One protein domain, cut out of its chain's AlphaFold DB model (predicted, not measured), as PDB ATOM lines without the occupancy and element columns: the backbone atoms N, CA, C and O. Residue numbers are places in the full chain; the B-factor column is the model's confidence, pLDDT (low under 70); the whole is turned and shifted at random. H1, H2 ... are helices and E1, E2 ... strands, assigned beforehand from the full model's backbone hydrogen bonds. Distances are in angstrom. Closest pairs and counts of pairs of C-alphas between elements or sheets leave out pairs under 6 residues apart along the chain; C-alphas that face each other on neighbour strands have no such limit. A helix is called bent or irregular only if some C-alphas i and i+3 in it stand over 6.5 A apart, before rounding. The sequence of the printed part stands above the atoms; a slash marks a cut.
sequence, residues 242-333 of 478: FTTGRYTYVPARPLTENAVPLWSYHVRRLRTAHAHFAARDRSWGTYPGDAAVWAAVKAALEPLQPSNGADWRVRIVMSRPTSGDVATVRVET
ATOM      1  N   PHE A 242      32.984 -44.443  73.611       87.06
ATOM      2  CA  PHE A 242      32.073 -45.529  73.300       87.06
ATOM      3  C   PHE A 242      32.325 -46.145  71.935       87.06
ATOM      4  O   PHE A 242      32.868 -45.543  71.001       87.06
ATOM      5  N   THR A 243      31.863 -47.380  71.819       89.81
ATOM      6  CA  THR A 243      31.693 -48.069  70.552       89.81
ATOM      7  C   THR A 243      30.337 -48.761  70.550       89.81
ATOM      8  O   THR A 243      29.788 -49.096  71.598       89.81
ATOM      9  N   THR A 244      29.725 -48.899  69.378       89.75
ATOM     10  CA  THR A 244      28.391 -49.493  69.246       89.75
ATOM     11  C   THR A 244      28.451 -50.610  68.220       89.75
ATOM     12  O   THR A 244      28.792 -50.365  67.063       89.75
ATOM     13  N   GLY A 245      28.135 -51.816  68.677       90.06
ATOM     14  CA  GLY A 245      28.042 -53.039  67.896       90.06
ATOM     15  C   GLY A 245      26.661 -53.675  68.018       90.06
ATOM     16  O   GLY A 245      25.705 -53.048  68.484       90.06
ATOM     17  N   ARG A 246      26.570 -54.937  67.614       89.25
ATOM     18  CA  ARG A 246      25.356 -55.754  67.661       89.25
ATOM     19  C   ARG A 246      25.628 -57.068  68.376       89.25
ATOM     20  O   ARG A 246      26.745 -57.564  68.324       89.25
ATOM     21  N   TYR A 247      24.603 -57.647  68.977       87.00
ATOM     22  CA  TYR A 247      24.580 -59.037  69.402       87.00
ATOM     23  C   TYR A 247      23.321 -59.709  68.855       87.00
ATOM     24  O   TYR A 247      22.219 -59.191  69.027       87.00
ATOM     25  N   THR A 248      23.493 -60.857  68.205       80.25
ATOM     26  CA  THR A 248      22.387 -61.705  67.748       80.25
ATOM     27  C   THR A 248      22.429 -62.987  68.557       80.25
ATOM     28  O   THR A 248      23.409 -63.735  68.489       80.25
ATOM     29  N   TYR A 249      21.380 -63.252  69.333       78.62
ATOM     30  CA  TYR A 249      21.304 -64.510  70.059       78.62
ATOM     31  C   TYR A 249      21.091 -65.674  69.085       78.62
ATOM     32  O   TYR A 249      20.170 -65.661  68.270       78.62
ATOM     33  N   VAL A 250      21.932 -66.703  69.203       75.69
ATOM     34  CA  VAL A 250      21.787 -67.962  68.468       75.69
ATOM     35  C   VAL A 250      21.570 -69.088  69.480       75.69
ATOM     36  O   VAL A 250      22.478 -69.355  70.274       75.69
ATOM     37  N   PRO A 251      20.405 -69.766  69.460       77.19
ATOM     38  CA  PRO A 251      20.115 -70.867  70.369       77.19
ATOM     39  C   PRO A 251      21.203 -71.942  70.370       77.19
ATOM     40  O   PRO A 251      21.769 -72.271  69.326       77.19
ATOM     41  N   ALA A 252      21.477 -72.496  71.553       75.00
ATOM     42  CA  ALA A 252      22.448 -73.571  71.775       75.00
ATOM     43  C   ALA A 252      23.910 -73.250  71.386       75.00
ATOM     44  O   ALA A 252      24.743 -74.158  71.350       75.00
ATOM     45  N   ARG A 253      24.261 -71.977  71.139       78.00
ATOM     46  CA  ARG A 253      25.659 -71.540  71.005       78.00
ATOM     47  C   ARG A 253      26.140 -70.836  72.277       78.00
ATOM     48  O   ARG A 253      25.432 -69.970  72.792       78.00
ATOM     49  N   PRO A 254      27.347 -71.157  72.778       82.44
ATOM     50  CA  PRO A 254      27.909 -70.458  73.925       82.44
ATOM     51  C   PRO A 254      28.181 -68.990  73.581       82.44
ATOM     52  O   PRO A 254      28.614 -68.668  72.469       82.44
ATOM     53  N   LEU A 255      27.967 -68.104  74.556       87.38
ATOM     54  CA  LEU A 255      28.338 -66.700  74.421       87.38
ATOM     55  C   LEU A 255      29.861 -66.576  74.379       87.38
ATOM     56  O   LEU A 255      30.554 -66.801  75.371       87.38
ATOM     57  N   THR A 256      30.371 -66.210  73.211       90.31
ATOM     58  CA  THR A 256      31.792 -65.964  72.951       90.31
ATOM     59  C   THR A 256      31.952 -64.597  72.304       90.31
ATOM     60  O   THR A 256      30.974 -64.022  71.829       90.31
ATOM     61  N   GLU A 257      33.182 -64.091  72.249       89.38
ATOM     62  CA  GLU A 257      33.510 -62.806  71.619       89.38
ATOM     63  C   GLU A 257      32.960 -62.682  70.188       89.38
ATOM     64  O   GLU A 257      32.488 -61.622  69.784       89.38
ATOM     65  N   ASN A 258      32.909 -63.797  69.452       86.69
ATOM     66  CA  ASN A 258      32.372 -63.869  68.091       86.69
ATOM     67  C   ASN A 258      30.868 -63.579  67.989       86.69
ATOM     68  O   ASN A 258      30.362 -63.359  66.890       86.69
ATOM     69  N   ALA A 259      30.140 -63.595  69.107       86.44
ATOM     70  CA  ALA A 259      28.726 -63.251  69.124       86.44
ATOM     71  C   ALA A 259      28.482 -61.744  68.939       86.44
ATOM     72  O   ALA A 259      27.371 -61.343  68.591       86.44
ATOM     73  N   VAL A 260      29.513 -60.918  69.149       90.31
ATOM     74  CA  VAL A 260      29.518 -59.500  68.795       90.31
ATOM     75  C   VAL A 260      30.360 -59.344  67.526       90.31
ATOM     76  O   VAL A 260      31.588 -59.449  67.593       90.31
ATOM     77  N   PRO A 261      29.751 -59.102  66.347       92.12
ATOM     78  CA  PRO A 261      30.513 -58.890  65.126       92.12
ATOM     79  C   PRO A 261      31.547 -57.779  65.310       92.12
ATOM     80  O   PRO A 261      31.292 -56.794  66.001       92.12
ATOM     81  N   LEU A 262      32.709 -57.931  64.669       94.69
ATOM     82  CA  LEU A 262      33.813 -56.968  64.740       94.69
ATOM     83  C   LEU A 262      34.420 -56.785  66.144       94.69
ATOM     84  O   LEU A 262      35.032 -55.745  66.397       94.69
ATOM     85  N   TRP A 263      34.286 -57.757  67.056       94.56
ATOM     86  CA  TRP A 263      34.780 -57.646  68.436       94.56
ATOM     87  C   TRP A 263      36.212 -57.100  68.549       94.56
ATOM     88  O   TRP A 263      36.441 -56.094  69.221       94.56
ATOM     89  N   SER A 264      37.161 -57.688  67.817       94.69
ATOM     90  CA  SER A 264      38.566 -57.253  67.825       94.69
ATOM     91  C   SER A 264      38.733 -55.780  67.427       94.69
ATOM     92  O   SER A 264      39.539 -55.058  68.014       94.69
ATOM     93  N   TYR A 265      37.921 -55.290  66.489       94.62
ATOM     94  CA  TYR A 265      37.907 -53.891  66.063       94.62
ATOM     95  C   TYR A 265      37.253 -52.974  67.102       94.62
ATOM     96  O   TYR A 265      37.712 -51.845  67.289       94.62
ATOM     97  N   HIS A 266      36.206 -53.436  67.796       93.31
ATOM     98  CA  HIS A 266      35.585 -52.706  68.905       93.31
ATOM     99  C   HIS A 266      36.581 -52.478  70.045       93.31
ATOM    100  O   HIS A 266      36.755 -51.340  70.487       93.31
ATOM    101  N   VAL A 267      37.286 -53.530  70.457       93.56
ATOM    102  CA  VAL A 267      38.296 -53.474  71.518       93.56
ATOM    103  C   VAL A 267      39.502 -52.633  71.098       93.56
ATOM    104  O   VAL A 267      39.902 -51.733  71.837       93.56
ATOM    105  N   ARG A 268      40.017 -52.823  69.871       92.25
ATOM    106  CA  ARG A 268      41.091 -51.991  69.295       92.25
ATOM    107  C   ARG A 268      40.718 -50.509  69.318       92.25
ATOM    108  O   ARG A 268      41.509 -49.688  69.770       92.25
ATOM    109  N   ARG A 269      39.497 -50.161  68.897       90.44
ATOM    110  CA  ARG A 269      38.995 -48.778  68.918       90.44
ATOM    111  C   ARG A 269      38.954 -48.204  70.335       90.44
ATOM    112  O   ARG A 269      39.409 -47.079  70.525       90.44
ATOM    113  N   LEU A 270      38.422 -48.948  71.309       90.44
ATOM    114  CA  LEU A 270      38.354 -48.505  72.706       90.44
ATOM    115  C   LEU A 270      39.747 -48.301  73.303       90.44
ATOM    116  O   LEU A 270      39.980 -47.285  73.947       90.44
ATOM    117  N   ARG A 271      40.682 -49.219  73.043       91.44
ATOM    118  CA  ARG A 271      42.067 -49.109  73.511       91.44
ATOM    119  C   ARG A 271      42.772 -47.888  72.925       91.44
ATOM    120  O   ARG A 271      43.370 -47.121  73.670       91.44
ATOM    121  N   THR A 272      42.674 -47.678  71.610       89.06
ATOM    122  CA  THR A 272      43.273 -46.512  70.939       89.06
ATOM    123  C   THR A 272      42.683 -45.203  71.453       89.06
ATOM    124  O   THR A 272      43.412 -44.234  71.653       89.06
ATOM    125  N   ALA A 273      41.368 -45.169  71.678       86.44
ATOM    126  CA  ALA A 273      40.708 -44.020  72.273       86.44
ATOM    127  C   ALA A 273      41.226 -43.781  73.700       86.44
ATOM    128  O   ALA A 273      41.740 -42.706  73.983       86.44
ATOM    129  N   HIS A 274      41.170 -44.787  74.574       89.38
ATOM    130  CA  HIS A 274      41.592 -44.658  75.971       89.38
ATOM    131  C   HIS A 274      43.042 -44.191  76.093       89.38
ATOM    132  O   HIS A 274      43.283 -43.174  76.736       89.38
ATOM    133  N   ALA A 275      43.977 -44.845  75.398       89.00
ATOM    134  CA  ALA A 275      45.393 -44.481  75.423       89.00
ATOM    135  C   ALA A 275      45.615 -43.009  75.053       89.00
ATOM    136  O   ALA A 275      46.432 -42.312  75.652       89.00
ATOM    137  N   HIS A 276      44.851 -42.519  74.080       85.06
ATOM    138  CA  HIS A 276      44.916 -41.132  73.661       85.06
ATOM    139  C   HIS A 276      44.372 -40.151  74.711       85.06
ATOM    140  O   HIS A 276      45.017 -39.145  75.014       85.06
ATOM    141  N   PHE A 277      43.190 -40.420  75.269       82.12
ATOM    142  CA  PHE A 277      42.589 -39.533  76.266       82.12
ATOM    143  C   PHE A 277      43.363 -39.555  77.592       82.12
ATOM    144  O   PHE A 277      43.624 -38.490  78.154       82.12
ATOM    145  N   ALA A 278      43.834 -40.726  78.025       85.12
ATOM    146  CA  ALA A 278      44.642 -40.897  79.231       85.12
ATOM    147  C   ALA A 278      46.003 -40.190  79.162       85.12
ATOM    148  O   ALA A 278      46.488 -39.686  80.172       85.12
ATOM    149  N   ALA A 279      46.599 -40.071  77.970       84.06
ATOM    150  CA  ALA A 279      47.837 -39.312  77.787       84.06
ATOM    151  C   ALA A 279      47.671 -37.802  78.052       84.06
ATOM    152  O   ALA A 279      48.645 -37.121  78.370       84.06
ATOM    153  N   ARG A 280      46.454 -37.263  77.904       78.88
ATOM    154  CA  ARG A 280      46.155 -35.825  78.049       78.88
ATOM    155  C   ARG A 280      45.508 -35.492  79.386       78.88
ATOM    156  O   ARG A 280      45.598 -34.357  79.839       78.88
ATOM    157  N   ASP A 281      44.839 -36.466  79.985       76.25
ATOM    158  CA  ASP A 281      44.085 -36.304  81.213       76.25
ATOM    159  C   ASP A 281      44.209 -37.575  82.057       76.25
ATOM    160  O   ASP A 281      43.623 -38.616  81.756       76.25
ATOM    161  N   ARG A 282      44.980 -37.465  83.142       77.94
ATOM    162  CA  ARG A 282      45.270 -38.581  84.049       77.94
ATOM    163  C   ARG A 282      44.026 -39.117  84.757       77.94
ATOM    164  O   ARG A 282      44.061 -40.249  85.224       77.94
ATOM    165  N   SER A 283      42.925 -38.358  84.799       79.75
ATOM    166  CA  SER A 283      41.665 -38.819  85.399       79.75
ATOM    167  C   SER A 283      41.025 -39.991  84.649       79.75
ATOM    168  O   SER A 283      40.138 -40.636  85.189       79.75
ATOM    169  N   TRP A 284      41.479 -40.316  83.434       81.75
ATOM    170  CA  TRP A 284      41.071 -41.526  82.708       81.75
ATOM    171  C   TRP A 284      41.609 -42.832  83.296       81.75
ATOM    172  O   TRP A 284      41.170 -43.905  82.874       81.75
ATOM    173  N   GLY A 285      42.553 -42.752  84.236       86.56
ATOM    174  CA  GLY A 285      43.168 -43.916  84.856       86.56
ATOM    175  C   GLY A 285      43.801 -44.869  83.837       86.56
ATOM    176  O   GLY A 285      44.258 -44.484  82.758       86.56
ATOM    177  N   THR A 286      43.823 -46.144  84.194       91.25
ATOM    178  CA  THR A 286      44.382 -47.241  83.411       91.25
ATOM    179  C   THR A 286      43.301 -47.942  82.595       91.25
ATOM    180  O   THR A 286      42.130 -48.002  82.977       91.25
ATOM    181  N   TYR A 287      43.701 -48.467  81.437       92.56
ATOM    182  CA  TYR A 287      42.809 -49.264  80.604       92.56
ATOM    183  C   TYR A 287      42.484 -50.580  81.333       92.56
ATOM    184  O   TYR A 287      43.418 -51.276  81.732       92.56
ATOM    185  N   PRO A 288      41.205 -50.973  81.466       90.69
ATOM    186  CA  PRO A 288      40.792 -52.152  82.238       90.69
ATOM    187  C   PRO A 288      41.279 -53.487  81.655       90.69
ATOM    188  O   PRO A 288      41.266 -54.504  82.343       90.69
ATOM    189  N   GLY A 289      41.710 -53.498  80.392       93.50
ATOM    190  CA  GLY A 289      42.129 -54.698  79.673       93.50
ATOM    191  C   GLY A 289      40.977 -55.368  78.923       93.50
ATOM    192  O   GLY A 289      39.828 -55.362  79.362       93.50
ATOM    193  N   ASP A 290      41.294 -55.972  77.776       94.44
ATOM    194  CA  ASP A 290      40.314 -56.593  76.874       94.44
ATOM    195  C   ASP A 290      39.446 -57.646  77.576       94.44
ATOM    196  O   ASP A 290      38.238 -57.699  77.360       94.44
ATOM    197  N   ALA A 291      40.050 -58.447  78.462       93.00
ATOM    198  CA  ALA A 291      39.353 -59.488  79.213       93.00
ATOM    199  C   ALA A 291      38.295 -58.912  80.168       93.00
ATOM    200  O   ALA A 291      37.214 -59.483  80.301       93.00
ATOM    201  N   ALA A 292      38.570 -57.766  80.798       91.69
ATOM    202  CA  ALA A 292      37.605 -57.080  81.654       91.69
ATOM    203  C   ALA A 292      36.478 -56.441  80.826       91.69
ATOM    204  O   ALA A 292      35.311 -56.517  81.210       91.69
ATOM    205  N   VAL A 293      36.807 -55.878  79.654       93.38
ATOM    206  CA  VAL A 293      35.802 -55.375  78.701       93.38
ATOM    207  C   VAL A 293      34.885 -56.517  78.250       93.38
ATOM    208  O   VAL A 293      33.664 -56.360  78.265       93.38
ATOM    209  N   TRP A 294      35.446 -57.680  77.903       94.25
ATOM    210  CA  TRP A 294      34.662 -58.864  77.548       94.25
ATOM    211  C   TRP A 294      33.817 -59.367  78.717       94.25
ATOM    212  O   TRP A 294      32.642 -59.659  78.522       94.25
ATOM    213  N   ALA A 295      34.364 -59.428  79.934       92.19
ATOM    214  CA  ALA A 295      33.614 -59.845  81.116       92.19
ATOM    215  C   ALA A 295      32.380 -58.956  81.356       92.19
ATOM    216  O   ALA A 295      31.295 -59.480  81.605       92.19
ATOM    217  N   ALA A 296      32.516 -57.634  81.198       90.69
ATOM    218  CA  ALA A 296      31.398 -56.694  81.304       90.69
ATOM    219  C   ALA A 296      30.341 -56.907  80.205       90.69
ATOM    220  O   ALA A 296      29.141 -56.892  80.480       90.69
ATOM    221  N   VAL A 297      30.772 -57.152  78.962       91.12
ATOM    222  CA  VAL A 297      29.872 -57.470  77.839       91.12
ATOM    223  C   VAL A 297      29.153 -58.790  78.055       91.12
ATOM    224  O   VAL A 297      27.933 -58.851  77.928       91.12
ATOM    225  N   LYS A 298      29.885 -59.832  78.439       90.88
ATOM    226  CA  LYS A 298      29.334 -61.148  78.731       90.88
ATOM    227  C   LYS A 298      28.287 -61.066  79.842       90.88
ATOM    228  O   LYS A 298      27.165 -61.508  79.624       90.88
ATOM    229  N   ALA A 299      28.601 -60.410  80.960       90.38
ATOM    230  CA  ALA A 299      27.668 -60.229  82.072       90.38
ATOM    231  C   ALA A 299      26.378 -59.487  81.670       90.38
ATOM    232  O   ALA A 299      25.307 -59.787  82.190       90.38
ATOM    233  N   ALA A 300      26.457 -58.541  80.727       87.06
ATOM    234  CA  ALA A 300      25.290 -57.811  80.231       87.06
ATOM    235  C   ALA A 300      24.442 -58.614  79.228       87.06
ATOM    236  O   ALA A 300      23.233 -58.400  79.133       87.06
ATOM    237  N   LEU A 301      25.060 -59.515  78.459       86.25
ATOM    238  CA  LEU A 301      24.394 -60.287  77.407       86.25
ATOM    239  C   LEU A 301      23.895 -61.664  77.877       86.25
ATOM    240  O   LEU A 301      22.924 -62.166  77.313       86.25
ATOM    241  N   GLU A 302      24.508 -62.271  78.899       87.12
ATOM    242  CA  GLU A 302      24.087 -63.567  79.463       87.12
ATOM    243  C   GLU A 302      22.602 -63.596  79.873       87.12
ATOM    244  O   GLU A 302      21.893 -64.510  79.442       87.12
ATOM    245  N   PRO A 303      22.063 -62.589  80.594       84.00
ATOM    246  CA  PRO A 303      20.643 -62.563  80.953       84.00
ATOM    247  C   PRO A 303      19.701 -62.454  79.746       84.00
ATOM    248  O   PRO A 303      18.513 -62.743  79.870       84.00
ATOM    249  N   LEU A 304      20.208 -62.033  78.582       77.12
ATOM    250  CA  LEU A 304      19.430 -61.861  77.353       77.12
ATOM    251  C   LEU A 304      19.369 -63.142  76.510       77.12
ATOM    252  O   LEU A 304      18.596 -63.204  75.557       77.12
ATOM    253  N   GLN A 305      20.142 -64.182  76.830       71.00
ATOM    254  CA  GLN A 305      20.140 -65.435  76.064       71.00
ATOM    255  C   GLN A 305      18.790 -66.182  76.034       71.00
ATOM    256  O   GLN A 305      18.515 -66.833  75.036       71.00
ATOM    257  N   PRO A 306      17.879 -66.080  77.019       63.06
ATOM    258  CA  PRO A 306      16.541 -66.667  76.888       63.06
ATOM    259  C   PRO A 306      15.579 -65.850  76.008       63.06
ATOM    260  O   PRO A 306      14.444 -66.273  75.796       63.06
ATOM    261  N   SER A 307      15.978 -64.665  75.527       58.91
ATOM    262  CA  SER A 307      15.084 -63.758  74.798       58.91
ATOM    263  C   SER A 307      14.958 -64.137  73.315       58.91
ATOM    264  O   SER A 307      15.945 -64.353  72.614       58.91
ATOM    265  N   ASN A 308      13.713 -64.241  72.843       55.19
ATOM    266  CA  ASN A 308      13.298 -64.661  71.500       55.19
ATOM    267  C   ASN A 308      14.105 -64.025  70.353       55.19
ATOM    268  O   ASN A 308      13.720 -62.959  69.885       55.19
ATOM    269  N   GLY A 309      15.172 -64.687  69.878       60.00
ATOM    270  CA  GLY A 309      15.826 -64.477  68.571       60.00
ATOM    271  C   GLY A 309      16.114 -63.028  68.155       60.00
ATOM    272  O   GLY A 309      16.247 -62.757  66.964       60.00
ATOM    273  N   ALA A 310      16.144 -62.095  69.104       66.19
ATOM    274  CA  ALA A 310      16.145 -60.674  68.822       66.19
ATOM    275  C   ALA A 310      17.576 -60.181  68.649       66.19
ATOM    276  O   ALA A 310      18.512 -60.650  69.303       66.19
ATOM    277  N   ASP A 311      17.723 -59.201  67.769       76.75
ATOM    278  CA  ASP A 311      18.951 -58.450  67.649       76.75
ATOM    279  C   ASP A 311      19.012 -57.353  68.698       76.75
ATOM    280  O   ASP A 311      18.058 -56.609  68.930       76.75
ATOM    281  N   TRP A 312      20.182 -57.233  69.301       80.56
ATOM    282  CA  TRP A 312      20.447 -56.278  70.353       80.56
ATOM    283  C   TRP A 312      21.512 -55.310  69.883       80.56
ATOM    284  O   TRP A 312      22.570 -55.700  69.384       80.56
ATOM    285  N   ARG A 313      21.257 -54.018  70.067       85.88
ATOM    286  CA  ARG A 313      22.312 -53.015  69.955       85.88
ATOM    287  C   ARG A 313      23.164 -53.109  71.212       85.88
ATOM    288  O   ARG A 313      22.637 -53.000  72.306       85.88
ATOM    289  N   VAL A 314      24.471 -53.250  71.059       88.06
ATOM    290  CA  VAL A 314      25.410 -53.314  72.183       88.06
ATOM    291  C   VAL A 314      26.250 -52.054  72.155       88.06
ATOM    292  O   VAL A 314      27.074 -51.866  71.262       88.06
ATOM    293  N   ARG A 315      26.035 -51.152  73.107       89.31
ATOM    294  CA  ARG A 315      26.872 -49.967  73.274       89.31
ATOM    295  C   ARG A 315      27.796 -50.189  74.460       89.31
ATOM    296  O   ARG A 315      27.343 -50.304  75.588       89.31
ATOM    297  N   ILE A 316      29.092 -50.239  74.184       91.00
ATOM    298  CA  ILE A 316      30.134 -50.355  75.201       91.00
ATOM    299  C   ILE A 316      30.621 -48.944  75.481       91.00
ATOM    300  O   ILE A 316      31.121 -48.278  74.572       91.00
ATOM    301  N   VAL A 317      30.433 -48.503  76.715       88.88
ATOM    302  CA  VAL A 317      30.805 -47.188  77.221       88.88
ATOM    303  C   VAL A 317      31.960 -47.370  78.191       88.88
ATOM    304  O   VAL A 317      31.916 -48.231  79.065       88.88
ATOM    305  N   MET A 318      33.000 -46.574  78.011       88.00
ATOM    306  CA  MET A 318      34.137 -46.471  78.901       88.00
ATOM    307  C   MET A 318      34.166 -45.067  79.482       88.00
ATOM    308  O   MET A 318      34.261 -44.083  78.743       88.00
ATOM    309  N   SER A 319      34.105 -44.998  80.801       85.50
ATOM    310  CA  SER A 319      34.053 -43.752  81.556       85.50
ATOM    311  C   SER A 319      35.238 -43.685  82.513       85.50
ATOM    312  O   SER A 319      35.901 -44.690  82.797       85.50
ATOM    313  N   ARG A 320      35.526 -42.480  83.009       83.38
ATOM    314  CA  ARG A 320      36.540 -42.291  84.047       83.38
ATOM    315  C   ARG A 320      36.182 -43.127  85.293       83.38
ATOM    316  O   ARG A 320      34.996 -43.370  85.539       83.38
ATOM    317  N   PRO A 321      37.171 -43.610  86.063       77.94
ATOM    318  CA  PRO A 321      36.906 -44.210  87.364       77.94
ATOM    319  C   PRO A 321      36.117 -43.250  88.258       77.94
ATOM    320  O   PRO A 321      36.493 -42.092  88.422       77.94
ATOM    321  N   THR A 322      35.041 -43.748  88.865       65.12
ATOM    322  CA  THR A 322      34.359 -43.070  89.979       65.12
ATOM    323  C   THR A 322      35.061 -43.348  91.312       65.12
ATOM    324  O   THR A 322      34.969 -42.548  92.237       65.12
ATOM    325  N   SER A 323      35.794 -44.463  91.402       58.12
ATOM    326  CA  SER A 323      36.708 -44.811  92.490       58.12
ATOM    327  C   SER A 323      37.855 -45.691  91.965       58.12
ATOM    328  O   SER A 323      37.658 -46.525  91.082       58.12
ATOM    329  N   GLY A 324      39.068 -45.497  92.495       65.94
ATOM    330  CA  GLY A 324      40.275 -46.218  92.060       65.94
ATOM    331  C   GLY A 324      40.891 -45.700  90.751       65.94
ATOM    332  O   GLY A 324      40.533 -44.635  90.262       65.94
ATOM    333  N   ASP A 325      41.828 -46.474  90.188       74.56
ATOM    334  CA  ASP A 325      42.683 -46.056  89.060       74.56
ATOM    335  C   ASP A 325      42.330 -46.726  87.721       74.56
ATOM    336  O   ASP A 325      43.107 -46.642  86.772       74.56
ATOM    337  N   VAL A 326      41.199 -47.429  87.603       80.44
ATOM    338  CA  VAL A 326      40.844 -48.209  86.400       80.44
ATOM    339  C   VAL A 326      39.591 -47.638  85.739       80.44
ATOM    340  O   VAL A 326      38.561 -47.496  86.395       80.44
ATOM    341  N   ALA A 327      39.646 -47.347  84.434       80.06
ATOM    342  CA  ALA A 327      38.473 -46.876  83.696       80.06
ATOM    343  C   ALA A 327      37.319 -47.886  83.777       80.06
ATOM    344  O   ALA A 327      37.510 -49.098  83.631       80.06
ATOM    345  N   THR A 328      36.108 -47.382  83.996       76.94
ATOM    346  CA  THR A 328      34.917 -48.216  84.168       76.94
ATOM    347  C   THR A 328      34.320 -48.563  82.813       76.94
ATOM    348  O   THR A 328      34.321 -47.745  81.894       76.94
ATOM    349  N   VAL A 329      33.816 -49.792  82.669       79.50
ATOM    350  CA  VAL A 329      33.137 -50.256  81.453       79.50
ATOM    351  C   VAL A 329      31.687 -50.545  81.782       79.50
ATOM    352  O   VAL A 329      31.385 -51.349  82.660       79.50
ATOM    353  N   ARG A 330      30.787 -49.916  81.033       81.75
ATOM    354  CA  ARG A 330      29.351 -50.156  81.087       81.75
ATOM    355  C   ARG A 330      28.861 -50.614  79.724       81.75
ATOM    356  O   ARG A 330      29.326 -50.136  78.691       81.75
ATOM    357  N   VAL A 331      27.886 -51.513  79.725       78.94
ATOM    358  CA  VAL A 331      27.179 -51.915  78.509       78.94
ATOM    359  C   VAL A 331      25.745 -51.420  78.570       78.94
ATOM    360  O   VAL A 331      25.043 -51.618  79.557       78.94
ATOM    361  N   GLU A 332      25.332 -50.743  77.507       79.56
ATOM    362  CA  GLU A 332      23.980 -50.246  77.296       79.56
ATOM    363  C   GLU A 332      23.352 -51.003  76.127       79.56
ATOM    364  O   GLU A 332      23.924 -51.057  75.031       79.56
ATOM    365  N   THR A 333      22.159 -51.555  76.347       72.31
ATOM    366  CA  THR A 333      21.487 -52.396  75.356       72.31
ATOM    367  C   THR A 333      20.039 -51.948  75.157       72.31
ATOM    368  O   THR A 333      19.219 -52.154  76.047       72.31
TER     369      THR A 333
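This is residues 242 to 333 of the 478 residues of an uncharacterized protein of Trichosporon asahii var. asahii (strain ATCC 90039 / CBS 2479 / JCM 2466 / KCTC 7840 / NBRC 103889/ NCYC 2677 / UAMH 7654) (UniProt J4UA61). A narrow three-stranded antiparallel sheet has two helices packed on one face: H1 along edge strand E1, and H2 toward the other edge strand, E3. The two helices stand at a steep tilt to each other, and the long link of residues 249 to 262 joins E1 to H1. The 92 printed residues hold E1, H1, H2, E2 and E3 in chain order; the sheet order is E1, E2, E3 and the class is mixed, helices and strands. The whole is compact, with a radius of gyration of the C-alphas of 13.9 A, yet elongated, spanning 44 by 24 by 18 A.

E2, residues 311 to 319, is 25.2 A long. E1, residues 242 to 248, measures 19.7 A from C-alpha 242 at (32.073, -45.529, 73.300). E3, residues 328 to 332, measures 13.1 A and ends with C-alpha 332 at (23.980, -50.246, 77.296). H1, residues 263 to 280, measures 26.4 A, and H2, residues 290 to 304, 21.5 A. H2 is irregular, but only just: C-alphas 300 and 303 are 6.7 A apart.

E1 and E2 are antiparallel at 154 degrees, with N 245 and O 314 2.8 A apart. E2 and E3 form a hairpin, with N 317 and O 330 2.8 A apart. H1 and H2 are on one face of the sheet E1, E2, E3, an arrangement of two layers, one of helices and one of strands. H1 lies over E1 at a height of 8.3 A over the sheet, along the strands at 14 degrees on the local plane; their closest C-alphas, Thr 243 and His 266, are 6.3 A apart. H2 is on the sheet but at the sheet's level, 3.4 A; its closest C-alphas with E3, Val 297 and Val 331, are 6.2 A apart. H1 and H2 are close but not clearly touching, the C-alphas of Val 267 and Asp 290 being 6.5 A apart, opposite ways at 53 degrees. O i to N i+4 pairs are within hydrogen-bond range in 13 of 14 for H1 and 9 of 11 for H2.

The farthest C-alphas, of Ala 252 and Arg 280, are 45.0 A apart. The printed part has no cut. The link E1 to H1 is long; the others are short. Residues 306 to 310 and 322 to 324 have pLDDT under 70.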